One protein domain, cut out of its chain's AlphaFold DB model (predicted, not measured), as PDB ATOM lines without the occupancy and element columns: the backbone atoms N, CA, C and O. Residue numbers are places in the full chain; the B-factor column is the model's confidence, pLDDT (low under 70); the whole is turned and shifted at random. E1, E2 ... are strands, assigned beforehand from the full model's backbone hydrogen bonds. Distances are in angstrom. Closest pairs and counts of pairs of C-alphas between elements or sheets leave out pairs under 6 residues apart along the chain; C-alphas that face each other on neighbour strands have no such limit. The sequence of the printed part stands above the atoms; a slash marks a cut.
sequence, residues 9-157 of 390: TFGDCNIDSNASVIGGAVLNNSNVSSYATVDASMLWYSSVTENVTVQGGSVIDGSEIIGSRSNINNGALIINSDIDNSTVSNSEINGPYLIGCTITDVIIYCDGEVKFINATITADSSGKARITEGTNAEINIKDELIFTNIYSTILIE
ATOM      1  N   THR A   9      16.933 -44.420  43.387       95.31
ATOM      2  CA  THR A   9      15.682 -43.699  43.114       95.31
ATOM      3  C   THR A   9      15.410 -42.663  44.194       95.31
ATOM      4  O   THR A   9      15.578 -42.942  45.384       95.31
ATOM      5  N   PHE A  10      14.923 -41.500  43.781       95.00
ATOM      6  CA  PHE A  10      14.464 -40.413  44.634       95.00
ATOM      7  C   PHE A  10      13.037 -40.010  44.229       95.00
ATOM      8  O   PHE A  10      12.691 -40.026  43.049       95.00
ATOM      9  N   GLY A  11      12.197 -39.671  45.208       93.88
ATOM     10  CA  GLY A  11      10.786 -39.364  44.953       93.88
ATOM     11  C   GLY A  11      10.023 -40.512  44.274       93.88
ATOM     12  O   GLY A  11      10.375 -41.684  44.434       93.88
ATOM     13  N   ASP A  12       8.988 -40.165  43.514       94.31
ATOM     14  CA  ASP A  12       8.069 -41.129  42.908       94.31
ATOM     15  C   ASP A  12       8.606 -41.612  41.553       94.31
ATOM     16  O   ASP A  12       8.338 -41.025  40.506       94.31
ATOM     17  N   CYS A  13       9.409 -42.678  41.571       96.56
ATOM     18  CA  CYS A  13       9.902 -43.330  40.357       96.56
ATOM     19  C   CYS A  13       9.041 -44.547  39.987       96.56
ATOM     20  O   CYS A  13       8.793 -45.408  40.833       96.56
ATOM     21  N   ASN A  14       8.650 -44.654  38.716       95.69
ATOM     22  CA  ASN A  14       7.949 -45.819  38.175       95.69
ATOM     23  C   ASN A  14       8.896 -46.606  37.263       95.69
ATOM     24  O   ASN A  14       9.396 -46.061  36.284       95.69
ATOM     25  N   ILE A  15       9.159 -47.872  37.587       95.94
ATOM     26  CA  ILE A  15      10.050 -48.743  36.810       95.94
ATOM     27  C   ILE A  15       9.272 -50.014  36.469       95.94
ATOM     28  O   ILE A  15       8.883 -50.757  37.373       95.94
ATOM     29  N   ASP A  16       9.019 -50.257  35.181       93.50
ATOM     30  CA  ASP A  16       8.369 -51.496  34.738       93.50
ATOM     31  C   ASP A  16       9.289 -52.705  34.968       93.50
ATOM     32  O   ASP A  16      10.506 -52.640  34.816       93.50
ATOM     33  N   SER A  17       8.671 -53.846  35.251       90.56
ATOM     34  CA  SER A  17       9.275 -55.176  35.330       90.56
ATOM     35  C   SER A  17      10.166 -55.570  34.143       90.56
ATOM     36  O   SER A  17      11.051 -56.406  34.314       90.56
ATOM     37  N   ASN A  18       9.937 -54.986  32.962       92.94
ATOM     38  CA  ASN A  18      10.709 -55.243  31.745       92.94
ATOM     39  C   ASN A  18      11.810 -54.203  31.473       92.94
ATOM     40  O   ASN A  18      12.566 -54.372  30.520       92.94
ATOM     41  N   ALA A  19      11.890 -53.124  32.256       96.00
ATOM     42  CA  ALA A  19      12.931 -52.111  32.115       96.00
ATOM     43  C   ALA A  19      14.263 -52.571  32.732       96.00
ATOM     44  O   ALA A  19      14.295 -53.340  33.694       96.00
ATOM     45  N   SER A  20      15.373 -52.055  32.203       95.88
ATOM     46  CA  SER A  20      16.724 -52.315  32.708       95.88
ATOM     47  C   SER A  20      17.332 -51.030  33.265       95.88
ATOM     48  O   SER A  20      17.564 -50.082  32.523       95.88
ATOM     49  N   VAL A  21      17.597 -50.980  34.572       96.44
ATOM     50  CA  VAL A  21      18.242 -49.829  35.227       96.44
ATOM     51  C   VAL A  21      19.495 -50.326  35.948       96.44
ATOM     52  O   VAL A  21      19.398 -51.135  36.873       96.44
ATOM     53  N   ILE A  22      20.674 -49.907  35.478       95.25
ATOM     54  CA  ILE A  22      21.974 -50.521  35.807       95.25
ATOM     55  C   ILE A  22      23.127 -49.492  35.874       95.25
ATOM     56  O   ILE A  22      22.935 -48.292  35.679       95.25
ATOM     57  N   GLY A  23      24.338 -49.957  36.207       93.00
ATOM     58  CA  GLY A  23      25.584 -49.185  36.071       93.00
ATOM     59  C   GLY A  23      25.767 -48.005  37.031       93.00
ATOM     60  O   GLY A  23      26.570 -47.117  36.758       93.00
ATOM     61  N   GLY A  24      25.028 -47.953  38.139       94.56
ATOM     62  CA  GLY A  24      25.035 -46.823  39.070       94.56
ATOM     63  C   GLY A  24      24.025 -45.722  38.724       94.56
ATOM     64  O   GLY A  24      24.150 -44.615  39.250       94.56
ATOM     65  N   ALA A  25      23.048 -46.000  37.849       96.94
ATOM     66  CA  ALA A  25      22.057 -45.025  37.393       96.94
ATOM     67  C   ALA A  25      21.282 -44.339  38.539       96.94
ATOM     68  O   ALA A  25      21.035 -44.920  39.602       96.94
ATOM     69  N   VAL A  26      20.874 -43.087  38.318       97.94
ATOM     70  CA  VAL A  26      20.181 -42.259  39.321       97.94
ATOM     71  C   VAL A  26      18.890 -41.692  38.749       97.94
ATOM     72  O   VAL A  26      18.922 -40.951  37.781       97.94
ATOM     73  N   LEU A  27      17.755 -42.010  39.360       98.06
ATOM     74  CA  LEU A  27      16.428 -41.578  38.927       98.06
ATOM     75  C   LEU A  27      15.801 -40.692  40.010       98.06
ATOM     76  O   LEU A  27      15.877 -41.018  41.195       98.06
ATOM     77  N   ASN A  28      15.145 -39.600  39.626       98.06
ATOM     78  CA  ASN A  28      14.379 -38.747  40.532       98.06
ATOM     79  C   ASN A  28      13.035 -38.356  39.905       98.06
ATOM     80  O   ASN A  28      13.019 -37.704  38.862       98.06
ATOM     81  N   ASN A  29      11.918 -38.739  40.531       98.19
ATOM     82  CA  ASN A  29      10.550 -38.537  40.018       98.19
ATOM     83  C   ASN A  29      10.409 -38.902  38.523       98.19
ATOM     84  O   ASN A  29       9.911 -38.104  37.735       98.19
ATOM     85  N   SER A  30      10.961 -40.049  38.116       98.44
ATOM     86  CA  SER A  30      11.131 -40.421  36.703       98.44
ATOM     87  C   SER A  30      10.500 -41.777  36.377       98.44
ATOM     88  O   SER A  30      10.417 -42.661  37.234       98.44
ATOM     89  N   ASN A  31      10.071 -41.945  35.128       97.81
ATOM     90  CA  ASN A  31       9.452 -43.162  34.611       97.81
ATOM     91  C   ASN A  31      10.408 -43.897  33.657       97.81
ATOM     92  O   ASN A  31      10.934 -43.286  32.732       97.81
ATOM     93  N   VAL A  32      10.598 -45.206  33.851       97.88
ATOM     94  CA  VAL A  32      11.335 -46.077  32.922       97.88
ATOM     95  C   VAL A  32      10.507 -47.330  32.648       97.88
ATOM     96  O   VAL A  32      10.252 -48.121  33.556       97.88
ATOM     97  N   SER A  33      10.050 -47.524  31.412       96.75
ATOM     98  CA  SER A  33       9.103 -48.603  31.095       96.75
ATOM     99  C   SER A  33       9.297 -49.217  29.708       96.75
ATOM    100  O   SER A  33      10.152 -48.791  28.937       96.75
ATOM    101  N   SER A  34       8.509 -50.250  29.382       94.75
ATOM    102  CA  SER A  34       8.393 -50.778  28.015       94.75
ATOM    103  C   SER A  34       9.738 -51.183  27.390       94.75
ATOM    104  O   SER A  34      10.055 -50.771  26.279       94.75
ATOM    105  N   TYR A  35      10.526 -51.993  28.106       95.94
ATOM    106  CA  TYR A  35      11.859 -52.479  27.702       95.94
ATOM    107  C   TYR A  35      12.969 -51.414  27.595       95.94
ATOM    108  O   TYR A  35      14.064 -51.716  27.124       95.94
ATOM    109  N   ALA A  36      12.736 -50.180  28.057       97.88
ATOM    110  CA  ALA A  36      13.776 -49.155  28.106       97.88
ATOM    111  C   ALA A  36      14.975 -49.551  28.991       97.88
ATOM    112  O   ALA A  36      14.823 -50.216  30.022       97.88
ATOM    113  N   THR A  37      16.168 -49.095  28.599       97.50
ATOM    114  CA  THR A  37      17.432 -49.307  29.318       97.50
ATOM    115  C   THR A  37      18.051 -47.979  29.746       97.50
ATOM    116  O   THR A  37      18.214 -47.075  28.929       97.50
ATOM    117  N   VAL A  38      18.442 -47.880  31.019       98.00
ATOM    118  CA  VAL A  38      19.165 -46.745  31.610       98.00
ATOM    119  C   VAL A  38      20.426 -47.272  32.298       98.00
ATOM    120  O   VAL A  38      20.344 -47.917  33.346       98.00
ATOM    121  N   ASP A  39      21.593 -47.005  31.714       97.25
ATOM    122  CA  ASP A  39      22.897 -47.496  32.180       97.25
ATOM    123  C   ASP A  39      23.834 -46.345  32.559       97.25
ATOM    124  O   ASP A  39      24.092 -45.449  31.754       97.25
ATOM    125  N   ALA A  40      24.340 -46.352  33.796       96.75
ATOM    126  CA  ALA A  40      25.310 -45.374  34.302       96.75
ATOM    127  C   ALA A  40      24.934 -43.900  34.016       96.75
ATOM    128  O   ALA A  40      25.800 -43.059  33.787       96.75
ATOM    129  N   SER A  41      23.632 -43.606  33.981       98.31
ATOM    130  CA  SER A  41      23.046 -42.341  33.516       98.31
ATOM    131  C   SER A  41      22.002 -41.838  34.511       98.31
ATOM    132  O   SER A  41      21.614 -42.559  35.435       98.31
ATOM    133  N   MET A  42      21.585 -40.578  34.383       98.56
ATOM    134  CA  MET A  42      20.842 -39.905  35.446       98.56
ATOM    135  C   MET A  42      19.607 -39.151  34.912       98.56
ATOM    136  O   MET A  42      19.713 -38.410  33.940       98.56
ATOM    137  N   LEU A  43      18.441 -39.352  35.541       98.50
ATOM    138  CA  LEU A  43      17.128 -38.843  35.119       98.50
ATOM    139  C   LEU A  43      16.470 -37.989  36.220       98.50
ATOM    140  O   LEU A  43      16.338 -38.447  37.359       98.50
ATOM    141  N   TRP A  44      15.985 -36.795  35.873       98.38
ATOM    142  CA  TRP A  44      15.131 -35.936  36.705       98.38
ATOM    143  C   TRP A  44      13.823 -35.636  35.992       98.38
ATOM    144  O   TRP A  44      13.847 -35.188  34.855       98.38
ATOM    145  N   TYR A  45      12.686 -35.847  36.659       98.31
ATOM    146  CA  TYR A  45      11.361 -35.462  36.149       98.31
ATOM    147  C   TYR A  45      11.088 -35.928  34.703       98.31
ATOM    148  O   TYR A  45      10.417 -35.232  33.948       98.31
ATOM    149  N   SER A  46      11.655 -37.075  34.313       98.56
ATOM    150  CA  SER A  46      11.764 -37.506  32.913       98.56
ATOM    151  C   SER A  46      11.129 -38.875  32.674       98.56
ATOM    152  O   SER A  46      10.999 -39.689  33.593       98.56
ATOM    153  N   SER A  47      10.764 -39.143  31.423       98.38
ATOM    154  CA  SER A  47      10.176 -40.408  30.967       98.38
ATOM    155  C   SER A  47      11.086 -41.055  29.922       98.38
ATOM    156  O   SER A  47      11.543 -40.380  29.004       98.38
ATOM    157  N   VAL A  48      11.373 -42.351  30.059       98.44
ATOM    158  CA  VAL A  48      12.180 -43.132  29.108       98.44
ATOM    159  C   VAL A  48      11.450 -44.443  28.828       98.44
ATOM    160  O   VAL A  48      11.318 -45.284  29.719       98.44
ATOM    161  N   THR A  49      10.916 -44.620  27.619       97.62
ATOM    162  CA  THR A  49       9.994 -45.736  27.325       97.62
ATOM    163  C   THR A  49      10.341 -46.478  26.026       97.62
ATOM    164  O   THR A  49      11.462 -46.385  25.545       97.62
ATOM    165  N   GLU A  50       9.429 -47.297  25.495       96.38
ATOM    166  CA  GLU A  50       9.487 -47.903  24.151       96.38
ATOM    167  C   GLU A  50      10.847 -48.451  23.665       96.38
ATOM    168  O   GLU A  50      11.224 -48.237  22.517       96.38
ATOM    169  N   ASN A  51      11.577 -49.206  24.491       96.62
ATOM    170  CA  ASN A  51      12.880 -49.796  24.142       96.62
ATOM    171  C   ASN A  51      13.985 -48.754  23.819       96.62
ATOM    172  O   ASN A  51      14.965 -49.068  23.144       96.62
ATOM    173  N   VAL A  52      13.855 -47.522  24.325       98.31
ATOM    174  CA  VAL A  52      14.913 -46.496  24.325       98.31
ATOM    175  C   VAL A  52      16.141 -46.982  25.105       98.31
ATOM    176  O   VAL A  52      16.013 -47.659  26.127       98.31
ATOM    177  N   THR A  53      17.338 -46.577  24.675       98.44
ATOM    178  CA  THR A  53      18.577 -46.719  25.463       98.44
ATOM    179  C   THR A  53      19.128 -45.354  25.881       98.44
ATOM    180  O   THR A  53      19.367 -44.499  25.033       98.44
ATOM    181  N   VAL A  54      19.380 -45.164  27.178       98.50
ATOM    182  CA  VAL A  54      20.112 -44.019  27.748       98.50
ATOM    183  C   VAL A  54      21.340 -44.555  28.477       98.50
ATOM    184  O   VAL A  54      21.207 -45.311  29.438       98.50
ATOM    185  N   GLN A  55      22.540 -44.198  28.026       97.62
ATOM    186  CA  GLN A  55      23.781 -44.792  28.526       97.62
ATOM    187  C   GLN A  55      24.958 -43.809  28.608       97.62
ATOM    188  O   GLN A  55      24.889 -42.665  28.153       97.62
ATOM    189  N   GLY A  56      26.080 -44.273  29.163       95.31
ATOM    190  CA  GLY A  56      27.377 -43.603  29.036       95.31
ATOM    191  C   GLY A  56      27.480 -42.252  29.746       95.31
ATOM    192  O   GLY A  56      28.070 -41.331  29.187       95.31
ATOM    193  N   GLY A  57      26.910 -42.116  30.949       96.94
ATOM    194  CA  GLY A  57      27.017 -40.890  31.750       96.94
ATOM    195  C   GLY A  57      26.060 -39.768  31.347       96.94
ATOM    196  O   GLY A  57      26.299 -38.624  31.724       96.94
ATOM    197  N   SER A  58      25.018 -40.069  30.568       98.38
ATOM    198  CA  SER A  58      24.075 -39.060  30.069       98.38
ATOM    199  C   SER A  58      23.150 -38.541  31.181       98.38
ATOM    200  O   SER A  58      22.848 -39.255  32.142       98.38
ATOM    201  N   VAL A  59      22.689 -37.297  31.047       98.56
ATOM    202  CA  VAL A  59      21.817 -36.607  32.010       98.56
ATOM    203  C   VAL A  59      20.569 -36.093  31.299       98.56
ATOM    204  O   VAL A  59      20.673 -35.362  30.318       98.56
ATOM    205  N   ILE A  60      19.398 -36.461  31.816       98.50
ATOM    206  CA  ILE A  60      18.086 -36.085  31.280       98.50
ATOM    207  C   ILE A  60      17.303 -35.347  32.376       98.50
ATOM    208  O   ILE A  60      17.174 -35.875  33.483       98.50
ATOM    209  N   ASP A  61      16.791 -34.148  32.097       98.25
ATOM    210  CA  ASP A  61      15.990 -33.345  33.033       98.25
ATOM    211  C   ASP A  61      14.708 -32.823  32.358       98.25
ATOM    212  O   ASP A  61      14.752 -32.279  31.253       98.25
ATOM    213  N   GLY A  62      13.554 -33.018  32.998       97.69
ATOM    214  CA  GLY A  62      12.245 -32.549  32.523       97.69
ATOM    215  C   GLY A  62      11.860 -32.973  31.098       97.69
ATOM    216  O   GLY A  62      11.201 -32.194  30.417       97.69
ATOM    217  N   SER A  63      12.312 -34.137  30.620       98.19
ATOM    218  CA  SER A  63      12.257 -34.523  29.197       98.19
ATOM    219  C   SER A  63      11.588 -35.885  28.969       98.19
ATOM    220  O   SER A  63      11.656 -36.775  29.825       98.19
ATOM    221  N   GLU A  64      10.982 -36.085  27.798       98.38
ATOM    222  CA  GLU A  64      10.392 -37.363  27.381       98.38
ATOM    223  C   GLU A  64      11.194 -37.996  26.232       98.38
ATOM    224  O   GLU A  64      11.404 -37.392  25.184       98.38
ATOM    225  N   ILE A  65      11.656 -39.234  26.431       98.31
ATOM    226  CA  ILE A  65      12.417 -40.013  25.450       98.31
ATOM    227  C   ILE A  65      11.617 -41.275  25.086       98.31
ATOM    228  O   ILE A  65      11.372 -42.143  25.934       98.31
ATOM    229  N   ILE A  66      11.219 -41.381  23.819       97.94
ATOM    230  CA  ILE A  66      10.346 -42.432  23.267       97.94
ATOM    231  C   ILE A  66      10.894 -42.983  21.941       97.94
ATOM    232  O   ILE A  66      11.908 -42.510  21.420       97.94
ATOM    233  N   GLY A  67      10.231 -43.999  21.387       95.12
ATOM    234  CA  GLY A  67      10.589 -44.616  20.117       95.12
ATOM    235  C   GLY A  67      11.787 -45.568  20.195       95.12
ATOM    236  O   GLY A  67      12.903 -45.193  20.544       95.12
ATOM    237  N   SER A  68      11.588 -46.807  19.740       93.69
ATOM    238  CA  SER A  68      12.573 -47.912  19.799       93.69
ATOM    239  C   SER A  68      13.925 -47.709  19.100       93.69
ATOM    240  O   SER A  68      14.804 -48.563  19.222       93.69
ATOM    241  N   ARG A  69      14.112 -46.603  18.369       92.81
ATOM    242  CA  ARG A  69      15.392 -46.205  17.757       92.81
ATOM    243  C   ARG A  69      16.134 -45.118  18.543       92.81
ATOM    244  O   ARG A  69      17.232 -44.743  18.140       92.81
ATOM    245  N   SER A  70      15.559 -44.614  19.634       97.81
ATOM    246  CA  SER A  70      16.182 -43.577  20.451       97.81
ATOM    247  C   SER A  70      17.356 -44.116  21.261       97.81
ATOM    248  O   SER A  70      17.239 -45.091  22.010       97.81
ATOM    249  N   ASN A  71      18.501 -43.455  21.107       98.19
ATOM    250  CA  ASN A  71      19.765 -43.835  21.724       98.19
ATOM    251  C   ASN A  71      20.503 -42.580  22.189       98.19
ATOM    252  O   ASN A  71      21.029 -41.820  21.374       98.19
ATOM    253  N   ILE A  72      20.547 -42.386  23.503       98.38
ATOM    254  CA  ILE A  72      21.214 -41.265  24.155       98.38
ATOM    255  C   ILE A  72      22.505 -41.771  24.797       98.38
ATOM    256  O   ILE A  72      22.467 -42.682  25.626       98.38
ATOM    257  N   ASN A  73      23.657 -41.220  24.417       98.06
ATOM    258  CA  ASN A  73      24.949 -41.738  24.863       98.06
ATOM    259  C   ASN A  73      26.064 -40.680  24.960       98.06
ATOM    260  O   ASN A  73      25.895 -39.513  24.609       98.06
ATOM    261  N   ASN A  74      27.231 -41.130  25.434       96.75
ATOM    262  CA  ASN A  74      28.478 -40.363  25.499       96.75
ATOM    263  C   ASN A  74      28.342 -39.028  26.253       96.75
ATOM    264  O   ASN A  74      28.819 -38.000  25.786       96.75
ATOM    265  N   GLY A  75      27.687 -39.040  27.419       96.38
ATOM    266  CA  GLY A  75      27.571 -37.865  28.286       96.38
ATOM    267  C   GLY A  75      26.649 -36.760  27.765       96.38
ATOM    268  O   GLY A  75      26.849 -35.603  28.124       96.38
ATOM    269  N   ALA A  76      25.662 -37.087  26.924       97.88
ATOM    270  CA  ALA A  76      24.687 -36.109  26.451       97.88
ATOM    271  C   ALA A  76      23.872 -35.500  27.610       97.88
ATOM    272  O   ALA A  76      23.508 -36.198  28.560       97.88
ATOM    273  N   LEU A  77      23.566 -34.206  27.505       98.38
ATOM    274  CA  LEU A  77      22.739 -33.442  28.438       98.38
ATOM    275  C   LEU A  77      21.470 -32.988  27.711       98.38
ATOM    276  O   LEU A  77      21.552 -32.215  26.763       98.38
ATOM    277  N   ILE A  78      20.307 -33.467  28.144       97.81
ATOM    278  CA  ILE A  78      19.008 -33.160  27.530       97.81
ATOM    279  C   ILE A  78      18.087 -32.560  28.589       97.81
ATOM    280  O   ILE A  78      17.922 -33.126  29.670       97.81
ATOM    281  N   ILE A  79      17.523 -31.395  28.286       97.69
ATOM    282  CA  ILE A  79      16.740 -30.573  29.210       97.69
ATOM    283  C   ILE A  79      15.444 -30.140  28.511       97.69
ATOM    284  O   ILE A  79      15.504 -29.645  27.390       97.69
ATOM    285  N   ASN A  80      14.284 -30.279  29.159       96.31
ATOM    286  CA  ASN A  80      12.978 -29.820  28.650       96.31
ATOM    287  C   ASN A  80      12.750 -30.115  27.146       96.31
ATOM    288  O   ASN A  80      12.398 -29.210  26.390       96.31
ATOM    289  N   SER A  81      13.066 -31.330  26.692       96.88
ATOM    290  CA  SER A  81      13.037 -31.712  25.274       96.88
ATOM    291  C   SER A  81      12.277 -33.020  25.079       96.88
ATOM    292  O   SER A  81      12.389 -33.924  25.908       96.88
ATOM    293  N   ASP A  82      11.601 -33.160  23.944       97.06
ATOM    294  CA  ASP A  82      10.928 -34.405  23.566       97.06
ATOM    295  C   ASP A  82      11.719 -35.087  22.450       97.06
ATOM    296  O   ASP A  82      12.029 -34.473  21.427       97.06
ATOM    297  N   ILE A  83      12.079 -36.356  22.643       97.62
ATOM    298  CA  ILE A  83      12.972 -37.093  21.745       97.62
ATOM    299  C   ILE A  83      12.336 -38.421  21.336       97.62
ATOM    300  O   ILE A  83      12.279 -39.373  22.110       97.62
ATOM    301  N   ASP A  84      11.923 -38.500  20.075       98.31
ATOM    302  CA  ASP A  84      11.340 -39.675  19.436       98.31
ATOM    303  C   ASP A  84      12.287 -40.254  18.373       98.31
ATOM    304  O   ASP A  84      12.777 -39.552  17.486       98.31
ATOM    305  N   ASN A  85      12.540 -41.564  18.439       97.88
ATOM    306  CA  ASN A  85      13.311 -42.336  17.461       97.88
ATOM    307  C   ASN A  85      14.680 -41.723  17.055       97.88
ATOM    308  O   ASN A  85      15.128 -41.928  15.924       97.88
ATOM    309  N   SER A  86      15.350 -40.980  17.945       97.88
ATOM    310  CA  SER A  86      16.518 -40.142  17.614       97.88
ATOM    311  C   SER A  86      17.803 -40.556  18.344       97.88
ATOM    312  O   SER A  86      17.792 -40.929  19.516       97.88
ATOM    313  N   THR A  87      18.949 -40.441  17.671       98.06
ATOM    314  CA  THR A  87      20.269 -40.659  18.288       98.06
ATOM    315  C   THR A  87      20.879 -39.335  18.734       98.06
ATOM    316  O   THR A  87      21.037 -38.428  17.918       98.06
ATOM    317  N   VAL A  88      21.275 -39.243  20.006       98.00
ATOM    318  CA  VAL A  88      21.983 -38.085  20.577       98.00
ATOM    319  C   VAL A  88      23.274 -38.553  21.244       98.00
ATOM    320  O   VAL A  88      23.255 -39.435  22.104       98.00
ATOM    321  N   SER A  89      24.399 -37.952  20.864       97.88
ATOM    322  CA  SER A  89      25.727 -38.300  21.375       97.88
ATOM    323  C   SER A  89      26.527 -37.050  21.736       97.88
ATOM    324  O   SER A  89      26.587 -36.126  20.926       97.88
ATOM    325  N   ASN A  90      27.138 -37.012  22.928       96.75
ATOM    326  CA  ASN A  90      28.066 -35.945  23.353       96.75
ATOM    327  C   ASN A  90      27.560 -34.520  23.027       96.75
ATOM    328  O   ASN A  90      28.266 -33.709  22.433       96.75
ATOM    329  N   SER A  91      26.286 -34.253  23.320       97.06
ATOM    330  CA  SER A  91      25.599 -33.014  22.934       97.06
ATOM    331  C   SER A  91      24.808 -32.433  24.103       97.06
ATOM    332  O   SER A  91      24.310 -33.186  24.940       97.06
ATOM    333  N   GLU A  92      24.667 -31.109  24.140       97.06
ATOM    334  CA  GLU A  92      23.778 -30.395  25.064       97.06
ATOM    335  C   GLU A  92      22.550 -29.887  24.300       97.06
ATOM    336  O   GLU A  92      22.685 -29.213  23.281       97.06
ATOM    337  N   ILE A  93      21.352 -30.233  24.766       95.69
ATOM    338  CA  ILE A  93      20.082 -29.972  24.085       95.69
ATOM    339  C   ILE A  93      19.081 -29.416  25.095       95.69
ATOM    340  O   ILE A  93      18.886 -29.999  26.162       95.69
ATOM    341  N   ASN A  94      18.444 -28.291  24.765       95.38
ATOM    342  CA  ASN A  94      17.446 -27.666  25.629       95.38
ATOM    343  C   ASN A  94      16.323 -26.988  24.829       95.38
ATOM    344  O   ASN A  94      16.576 -26.018  24.103       95.38
ATOM    345  N   GLY A  95      15.097 -27.500  24.980       93.12
ATOM    346  CA  GLY A  95      13.868 -26.964  24.386       93.12
ATOM    347  C   GLY A  95      13.299 -27.612  23.105       93.12
ATOM    348  O   GLY A  95      12.095 -27.457  22.901       93.12
ATOM    349  N   PRO A  96      14.057 -28.281  22.204       94.50
ATOM    350  CA  PRO A  96      13.492 -28.742  20.936       94.50
ATOM    351  C   PRO A  96      12.742 -30.077  21.034       94.50
ATOM    352  O   PRO A  96      13.009 -30.916  21.894       94.50
ATOM    353  N   TYR A  97      11.880 -30.306  20.046       96.31
ATOM    354  CA  TYR A  97      11.292 -31.608  19.736       96.31
ATOM    355  C   TYR A  97      12.128 -32.277  18.639       96.31
ATOM    356  O   TYR A  97      12.410 -31.657  17.611       96.31
ATOM    357  N   LEU A  98      12.527 -33.530  18.835       96.44
ATOM    358  CA  LEU A  98      13.465 -34.249  17.972       96.44
ATOM    359  C   LEU A  98      12.860 -35.572  17.511       96.44
ATOM    360  O   LEU A  98      12.697 -36.486  18.312       96.44
ATOM    361  N   ILE A  99      12.555 -35.694  16.221       97.06
ATOM    362  CA  ILE A  99      11.900 -36.877  15.648       97.06
ATOM    363  C   ILE A  99      12.812 -37.489  14.583       97.06
ATOM    364  O   ILE A  99      13.145 -36.836  13.598       97.06
ATOM    365  N   GLY A 100      13.245 -38.740  14.752       95.88
ATOM    366  CA  GLY A 100      14.095 -39.437  13.772       95.88
ATOM    367  C   GLY A 100      15.469 -38.793  13.512       95.88
ATOM    368  O   GLY A 100      16.070 -39.041  12.468       95.88
ATOM    369  N   CYS A 101      15.952 -37.936  14.412       96.75
ATOM    370  CA  CYS A 101      17.153 -37.128  14.227       96.75
ATOM    371  C   CYS A 101      18.449 -37.870  14.592       96.75
ATOM    372  O   CYS A 101      18.458 -38.824  15.371       96.75
ATOM    373  N   THR A 102      19.574 -37.389  14.061       97.50
ATOM    374  CA  THR A 102      20.929 -37.769  14.496       97.50
ATOM    375  C   THR A 102      21.679 -36.515  14.918       97.50
ATOM    376  O   THR A 102      21.836 -35.598  14.118       97.50
ATOM    377  N   ILE A 103      22.126 -36.463  16.172       96.81
ATOM    378  CA  ILE A 103      22.731 -35.279  16.787       96.81
ATOM    379  C   ILE A 103      24.044 -35.675  17.457       96.81
ATOM    380  O   ILE A 103      24.087 -36.632  18.236       96.81
ATOM    381  N   THR A 104      25.142 -34.997  17.123       96.69
ATOM    382  CA  THR A 104      26.477 -35.356  17.629       96.69
ATOM    383  C   THR A 104      27.394 -34.142  17.764       96.69
ATOM    384  O   THR A 104      27.489 -33.334  16.840       96.69
ATOM    385  N   ASP A 105      28.092 -34.055  18.900       94.88
ATOM    386  CA  ASP A 105      29.092 -33.028  19.232       94.88
ATOM    387  C   ASP A 105      28.573 -31.572  19.189       94.88
ATOM    388  O   ASP A 105      29.332 -30.656  18.873       94.88
ATOM    389  N   VAL A 106      27.290 -31.325  19.492       95.38
ATOM    390  CA  VAL A 106      26.671 -29.985  19.391       95.38
ATOM    391  C   VAL A 106      26.050 -29.466  20.678       95.38
ATOM    392  O   VAL A 106      25.686 -30.213  21.580       95.38
ATOM    393  N   ILE A 107      25.866 -28.148  20.712       93.62
ATOM    394  CA  ILE A 107      25.046 -27.449  21.695       93.62
ATOM    395  C   ILE A 107      23.855 -26.827  20.952       93.62
ATOM    396  O   ILE A 107      24.053 -26.059  20.008       93.62
ATOM    397  N   ILE A 108      22.631 -27.166  21.361       92.44
ATOM    398  CA  ILE A 108      21.370 -26.689  20.780       92.44
ATOM    399  C   ILE A 108      20.508 -26.090  21.896       92.44
ATOM    400  O   ILE A 108      20.044 -26.801  22.787       92.44
ATOM    401  N   TYR A 109      20.244 -24.786  21.810       91.00
ATOM    402  CA  TYR A 109      19.240 -24.100  22.623       91.00
ATOM    403  C   TYR A 109      18.172 -23.528  21.692       91.00
ATOM    404  O   TYR A 109      18.510 -22.799  20.758       91.00
ATOM    405  N   CYS A 110      16.902 -23.832  21.951       85.00
ATOM    406  CA  CYS A 110      15.780 -23.316  21.171       85.00
ATOM    407  C   CYS A 110      14.836 -22.493  22.056       85.00
ATOM    408  O   CYS A 110      14.247 -23.013  23.002       85.00
ATOM    409  N   ASP A 111      14.664 -21.209  21.728       72.31
ATOM    410  CA  ASP A 111      13.704 -20.333  22.408       72.31
ATOM    411  C   ASP A 111      12.288 -20.538  21.832       72.31
ATOM    412  O   ASP A 111      11.841 -19.858  20.896       72.31
ATOM    413  N   GLY A 112      11.568 -21.487  22.433       73.88
ATOM    414  CA  GLY A 112      10.199 -21.863  22.079       73.88
ATOM    415  C   GLY A 112      10.121 -23.144  21.247       73.88
ATOM    416  O   GLY A 112      11.080 -23.903  21.145       73.88
ATOM    417  N   GLU A 113       8.951 -23.389  20.662       84.25
ATOM    418  CA  GLU A 113       8.640 -24.639  19.965       84.25
ATOM    419  C   GLU A 113       9.391 -24.736  18.628       84.25
ATOM    420  O   GLU A 113       8.975 -24.169  17.617       84.25
ATOM    421  N   VAL A 114      10.516 -25.454  18.632       91.25
ATOM    422  CA  VAL A 114      11.272 -25.826  17.429       91.25
ATOM    423  C   VAL A 114      11.282 -27.344  17.314       91.25
ATOM    424  O   VAL A 114      11.687 -28.040  18.244       91.25
ATOM    425  N   LYS A 115      10.830 -27.854  16.170       94.56
ATOM    426  CA  LYS A 115      10.734 -29.282  15.865       94.56
ATOM    427  C   LYS A 115      11.730 -29.602  14.753       94.56
ATOM    428  O   LYS A 115      11.679 -28.992  13.687       94.56
ATOM    429  N   PHE A 116      12.621 -30.557  14.994       94.94
ATOM    430  CA  PHE A 116      13.520 -31.119  13.988       94.94
ATOM    431  C   PHE A 116      13.057 -32.539  13.663       94.94
ATOM    432  O   PHE A 116      12.850 -33.352  14.564       94.94
ATOM    433  N   ILE A 117      12.891 -32.842  12.378       95.81
ATOM    434  CA  ILE A 117      12.365 -34.119  11.894       95.81
ATOM    435  C   ILE A 117      13.337 -34.682  10.855       95.81
ATOM    436  O   ILE A 117      13.701 -33.989   9.910       95.81
ATOM    437  N   ASN A 118      13.786 -35.927  11.033       96.06
ATOM    438  CA  ASN A 118      14.778 -36.629  10.203       96.06
ATOM    439  C   ASN A 118      16.090 -35.843   9.952       96.06
ATOM    440  O   ASN A 118      16.800 -36.099   8.977       96.06
ATOM    441  N   ALA A 119      16.422 -34.873  10.809       95.00
ATOM    442  CA  ALA A 119      17.565 -33.985  10.624       95.00
ATOM    443  C   ALA A 119      18.878 -34.618  11.118       95.00
ATOM    444  O   ALA A 119      18.910 -35.331  12.124       95.00
ATOM    445  N   THR A 120      19.990 -34.311  10.441       96.50
ATOM    446  CA  THR A 120      21.346 -34.653  10.908       96.50
ATOM    447  C   THR A 120      22.078 -33.387  11.337       96.50
ATOM    448  O   THR A 120      22.424 -32.552  10.498       96.50
ATOM    449  N   ILE A 121      22.323 -33.253  12.639       96.12
ATOM    450  CA  ILE A 121      22.884 -32.058  13.269       96.12
ATOM    451  C   ILE A 121      24.278 -32.376  13.818       96.12
ATOM    452  O   ILE A 121      24.450 -33.280  14.635       96.12
ATOM    453  N   THR A 122      25.286 -31.632  13.364       96.00
ATOM    454  CA  THR A 122      26.692 -31.811  13.767       96.00
ATOM    455  C   THR A 122      27.354 -30.471  14.045       96.00
ATOM    456  O   THR A 122      26.834 -29.431  13.646       96.00
ATOM    457  N   ALA A 123      28.509 -30.469  14.710       93.12
ATOM    458  CA  ALA A 123      29.327 -29.266  14.789       93.12
ATOM    459  C   ALA A 123      30.029 -28.977  13.452       93.12
ATOM    460  O   ALA A 123      30.395 -29.880  12.686       93.12
ATOM    461  N   ASP A 124      30.233 -27.694  13.172       91.56
ATOM    462  CA  ASP A 124      31.220 -27.222  12.209       91.56
ATOM    463  C   ASP A 124      32.632 -27.170  12.841       91.56
ATOM    464  O   ASP A 124      32.837 -27.494  14.011       91.56
ATOM    465  N   SER A 125      33.636 -26.723  12.082       89.62
ATOM    466  CA  SER A 125      35.014 -26.582  12.582       89.62
ATOM    467  C   SER A 125      35.206 -25.519  13.678       89.62
ATOM    468  O   SER A 125      36.304 -25.420  14.225       89.62
ATOM    469  N   SER A 126      34.188 -24.706  13.972       89.69
ATOM    470  CA  SER A 126      34.186 -23.704  15.045       89.69
ATOM    471  C   SER A 126      33.369 -24.127  16.275       89.69
ATOM    472  O   SER A 126      33.376 -23.412  17.277       89.69
ATOM    473  N   GLY A 127      32.716 -25.296  16.234       87.94
ATOM    474  CA  GLY A 127      31.836 -25.797  17.292       87.94
ATOM    475  C   GLY A 127      30.383 -25.318  17.186       87.94
ATOM    476  O   GLY A 127      29.601 -25.564  18.102       87.94
ATOM    477  N   LYS A 128      29.997 -24.634  16.099       90.62
ATOM    478  CA  LYS A 128      28.612 -24.206  15.868       90.62
ATOM    479  C   LYS A 128      27.770 -25.361  15.341       90.62
ATOM    480  O   LYS A 128      28.203 -26.095  14.454       90.62
ATOM    481  N   ALA A 129      26.547 -25.485  15.852       93.44
ATOM    482  CA  ALA A 129      25.598 -26.482  15.378       93.44
ATOM    483  C   ALA A 129      25.118 -26.151  13.956       93.44
ATOM    484  O   ALA A 129      24.605 -25.060  13.692       93.44
ATOM    485  N   ARG A 130      25.266 -27.118  13.052       93.44
ATOM    486  CA  ARG A 130      24.805 -27.068  11.663       93.44
ATOM    487  C   ARG A 130      23.911 -28.251  11.344       93.44
ATOM    488  O   ARG A 130      24.147 -29.367  11.807       93.44
ATOM    489  N   ILE A 131      22.926 -28.003  10.499       92.69
ATOM    490  CA  ILE A 131      22.064 -29.018   9.913       92.69
ATOM    491  C   ILE A 131      22.671 -29.386   8.569       92.69
ATOM    492  O   ILE A 131      22.952 -28.523   7.739       92.69
ATOM    493  N   THR A 132      22.933 -30.673   8.400       91.50
ATOM    494  CA  THR A 132      23.522 -31.230   7.182       91.50
ATOM    495  C   THR A 132      22.455 -31.299   6.095       91.50
ATOM    496  O   THR A 132      21.294 -31.578   6.392       91.50
ATOM    497  N   GLU A 133      22.848 -31.069   4.844       87.00
ATOM    498  CA  GLU A 133      21.955 -31.254   3.697       87.00
ATOM    499  C   GLU A 133      21.379 -32.677   3.613       87.00
ATOM    500  O   GLU A 133      22.046 -33.663   3.937       87.00
ATOM    501  N   GLY A 134      20.117 -32.782   3.196       82.56
ATOM    502  CA  GLY A 134      19.380 -34.039   3.161       82.56
ATOM    503  C   GLY A 134      17.910 -33.893   2.758       82.56
ATOM    504  O   GLY A 134      17.227 -32.926   3.095       82.56
ATOM    505  N   THR A 135      17.406 -34.903   2.050       84.19
ATOM    506  CA  THR A 135      15.989 -35.053   1.683       84.19
ATOM    507  C   THR A 135      15.160 -35.611   2.841       84.19
ATOM    508  O   THR A 135      15.649 -36.468   3.578       84.19
ATOM    509  N   ASN A 136      13.881 -35.236   2.930       86.75
ATOM    510  CA  ASN A 136      12.917 -35.635   3.973       86.75
ATOM    511  C   ASN A 136      13.227 -35.134   5.396       86.75
ATOM    512  O   ASN A 136      12.508 -35.496   6.331       86.75
ATOM    513  N   ALA A 137      14.274 -34.326   5.567       90.31
ATOM    514  CA  ALA A 137      14.467 -33.541   6.774       90.31
ATOM    515  C   ALA A 137      13.471 -32.371   6.775       90.31
ATOM    516  O   ALA A 137      13.319 -31.699   5.758       90.31
ATOM    517  N   GLU A 138      12.798 -32.134   7.894       91.62
ATOM    518  CA  GLU A 138      11.897 -30.996   8.088       91.62
ATOM    519  C   GLU A 138      12.308 -30.246   9.355       91.62
ATOM    520  O   GLU A 138      12.720 -30.845  10.354       91.62
ATOM    521  N   ILE A 139      12.217 -28.920   9.302       91.25
ATOM    522  CA  ILE A 139      12.396 -28.052  10.461       91.25
ATOM    523  C   ILE A 139      11.147 -27.200  10.560       91.25
ATOM    524  O   ILE A 139      10.800 -26.504   9.612       91.25
ATOM    525  N   ASN A 140      10.497 -27.222  11.711       90.31
ATOM    526  CA  ASN A 140       9.300 -26.445  11.961       90.31
ATOM    527  C   ASN A 140       9.553 -25.537  13.170       90.31
ATOM    528  O   ASN A 140       9.888 -26.000  14.262       90.31
ATOM    529  N   ILE A 141       9.425 -24.230  12.949       87.31
ATOM    530  CA  ILE A 141       9.603 -23.194  13.961       87.31
ATOM    531  C   ILE A 141       8.231 -22.580  14.248       87.31
ATOM    532  O   ILE A 141       7.666 -21.865  13.417       87.31
ATOM    533  N   LYS A 142       7.724 -22.849  15.457       83.25
ATOM    534  CA  LYS A 142       6.464 -22.333  16.022       83.25
ATOM    535  C   LYS A 142       5.203 -22.661  15.206       83.25
ATOM    536  O   LYS A 142       4.235 -21.915  15.285       83.25
ATOM    537  N   ASP A 143       5.223 -23.741  14.419       77.31
ATOM    538  CA  ASP A 143       4.173 -24.111  13.452       77.31
ATOM    539  C   ASP A 143       3.866 -23.012  12.407       77.31
ATOM    540  O   ASP A 143       2.817 -23.026  11.766       77.31
ATOM    541  N   GLU A 144       4.802 -22.076  12.205       76.38
ATOM    542  CA  GLU A 144       4.673 -20.946  11.274       76.38
ATOM    543  C   GLU A 144       5.700 -20.988  10.138       76.38
ATOM    544  O   GLU A 144       5.360 -20.708   8.993       76.38
ATOM    545  N   LEU A 145       6.960 -21.319  10.447       83.44
ATOM    546  CA  LEU A 145       8.045 -21.369   9.469       83.44
ATOM    547  C   LEU A 145       8.516 -22.816   9.330       83.44
ATOM    548  O   LEU A 145       9.195 -23.345  10.214       83.44
ATOM    549  N   ILE A 146       8.099 -23.455   8.239       86.81
ATOM    550  CA  ILE A 146       8.371 -24.863   7.944       86.81
ATOM    551  C   ILE A 146       9.351 -24.922   6.777       86.81
ATOM    552  O   ILE A 146       9.049 -24.442   5.691       86.81
ATOM    553  N   PHE A 147      10.512 -25.530   6.998       88.00
ATOM    554  CA  PHE A 147      11.498 -25.832   5.969       88.00
ATOM    555  C   PHE A 147      11.355 -27.296   5.579       88.00
ATOM    556  O   PHE A 147      11.503 -28.172   6.435       88.00
ATOM    557  N   THR A 148      11.089 -27.572   4.303       86.88
ATOM    558  CA  THR A 148      10.969 -28.945   3.794       86.88
ATOM    559  C   THR A 148      12.178 -29.319   2.944       86.88
ATOM    560  O   THR A 148      12.453 -28.700   1.923       86.88
ATOM    561  N   ASN A 149      12.882 -30.379   3.348       86.12
ATOM    562  CA  ASN A 149      14.238 -30.736   2.915       86.12
ATOM    563  C   ASN A 149      15.291 -29.667   3.252       86.12
ATOM    564  O   ASN A 149      15.013 -28.477   3.372       86.12
ATOM    565  N   ILE A 150      16.543 -30.104   3.375       86.44
ATOM    566  CA  ILE A 150      17.690 -29.229   3.627       86.44
ATOM    567  C   ILE A 150      18.586 -29.293   2.395       86.44
ATOM    568  O   ILE A 150      19.363 -30.226   2.224       86.44
ATOM    569  N   TYR A 151      18.425 -28.326   1.494       83.12
ATOM    570  CA  TYR A 151      19.076 -28.316   0.174       83.12
ATOM    571  C   TYR A 151      20.558 -27.923   0.211       83.12
ATOM    572  O   TYR A 151      21.291 -28.144  -0.751       83.12
ATOM    573  N   SER A 152      20.998 -27.336   1.320       85.69
ATOM    574  CA  SER A 152      22.385 -26.986   1.599       85.69
ATOM    575  C   SER A 152      22.628 -27.023   3.103       85.69
ATOM    576  O   SER A 152      21.737 -26.735   3.903       85.69
ATOM    577  N   THR A 153      23.847 -27.377   3.502       88.69
ATOM    578  CA  THR A 153      24.242 -27.351   4.917       88.69
ATOM    579  C   THR A 153      24.145 -25.925   5.485       88.69
ATOM    580  O   THR A 153      24.772 -25.013   4.946       88.69
ATOM    581  N   ILE A 154      23.417 -25.743   6.593       88.06
ATOM    582  CA  ILE A 154      23.110 -24.434   7.209       88.06
ATOM    583  C   ILE A 154      23.381 -24.432   8.724       88.06
ATOM    584  O   ILE A 154      23.252 -25.469   9.375       88.06
ATOM    585  N   LEU A 155      23.760 -23.292   9.314       91.00
ATOM    586  CA  LEU A 155      23.875 -23.149  10.773       91.00
ATOM    587  C   LEU A 155      22.485 -23.041  11.424       91.00
ATOM    588  O   LEU A 155      21.591 -22.400  10.881       91.00
ATOM    589  N   ILE A 156      22.304 -23.587  12.630       88.81
ATOM    590  CA  ILE A 156      21.026 -23.453  13.361       88.81
ATOM    591  C   ILE A 156      20.698 -21.981  13.667       88.81
ATOM    592  O   ILE A 156      19.539 -21.583  13.593       88.81
ATOM    593  N   GLU A 157      21.714 -21.157  13.940       85.94
ATOM    594  CA  GLU A 157      21.559 -19.706  14.147       85.94
ATOM    595  C   GLU A 157      21.090 -18.939  12.893       85.94
ATOM    596  O   GLU A 157      20.584 -17.828  13.023       85.94
TER     597      GLU A 157
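What this domain is: This is residues 9 to 157 of the 390 residues of an uncharacterized protein of ANME-2 cluster archaeon (UniProt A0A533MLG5). The chain is wound in stacked turns into a three-sided solenoid, with short strands stacked side by side along each side: E2 E4 E5 E8 E11 E14 on one, E6 E9 E12 E15 on the next, and E1 E3, then E7 E10 E13 E16, on the third. At the far end the hairpins E16-E17 and E18-E19 add antiparallel strands to the parallel stacks. The 149 printed residues hold 19 named strands, E1 to E19 in chain order, and no named helix; the class is all strand, with 68 residues in named elements, under half. The sheet of E2 is all parallel, as is E1 E3; the sheets E6 E9 E12 E15 E18 E19 and E7 E10 E13 E16 E17 are mixed. The whole is compact, radius of gyration of the C-alphas 15.2 A, and only just elongated, spanning 45 by 30 by 24 A.

Where its parts are: Find C-alpha 25 at (22.057, -45.025, 37.393), where E2, residues 25 to 28, begins; its sheet continues with E4 (42 to 44), E5 (59 to 61), E8 (77 to 79), E11 (92 to 94) and E14 (107 to 109). Look next for E6 (64 to 66), E9 (82 to 84), E12 (97 to 99), E15 (114 to 117), E18 (134 to 141, 18.2 A) and E19 (145 to 150, 13.7 A), which ends at C-alpha 150 (17.690, -29.229, 3.627). The two-strand sheet has E1 (20 to 22) and E3 (37 to 39), and the sheet of five strands has E7 (71 to 73), E10 (87 to 89), E13 (102 to 104), E16 (120 to 123) and E17 (129 to 131).

How they stand to each other: In the first sheet, E5 and E8 are parallel at 4 degrees, with N 61 and O 78 2.9 A apart. E8 and E9 are apart, though a tight link joins them. E9 and E12 are parallel at 2 degrees, with N 84 and O 98 at 2.8 A. E10 and E13 are parallel at 0 degrees, with N 103 and O 87 at 2.8 A. E15 and E18 are antiparallel at 162 degrees, with N 115 and O 140 at 2.8 A. E18 bends by 58 degrees at residue 137; in its hairpin with E19, N 147 and O 139 are 2.8 A apart. In the hairpin E16-E17, N 130 and O 122 are 2.9 A apart.

The domain as a whole: The C-alphas farthest apart are those of Gly 11 and Tyr 151, 46.9 A. The printed part has no cut. The link E4 to E5, residues 45 to 58, is long; within it, residues 53 to 54 pair with 37 to 38 of E3 and 71 to 72 of E7, parallel. Mean pLDDT of the printed part is 94.0, and no printed residue is under 70.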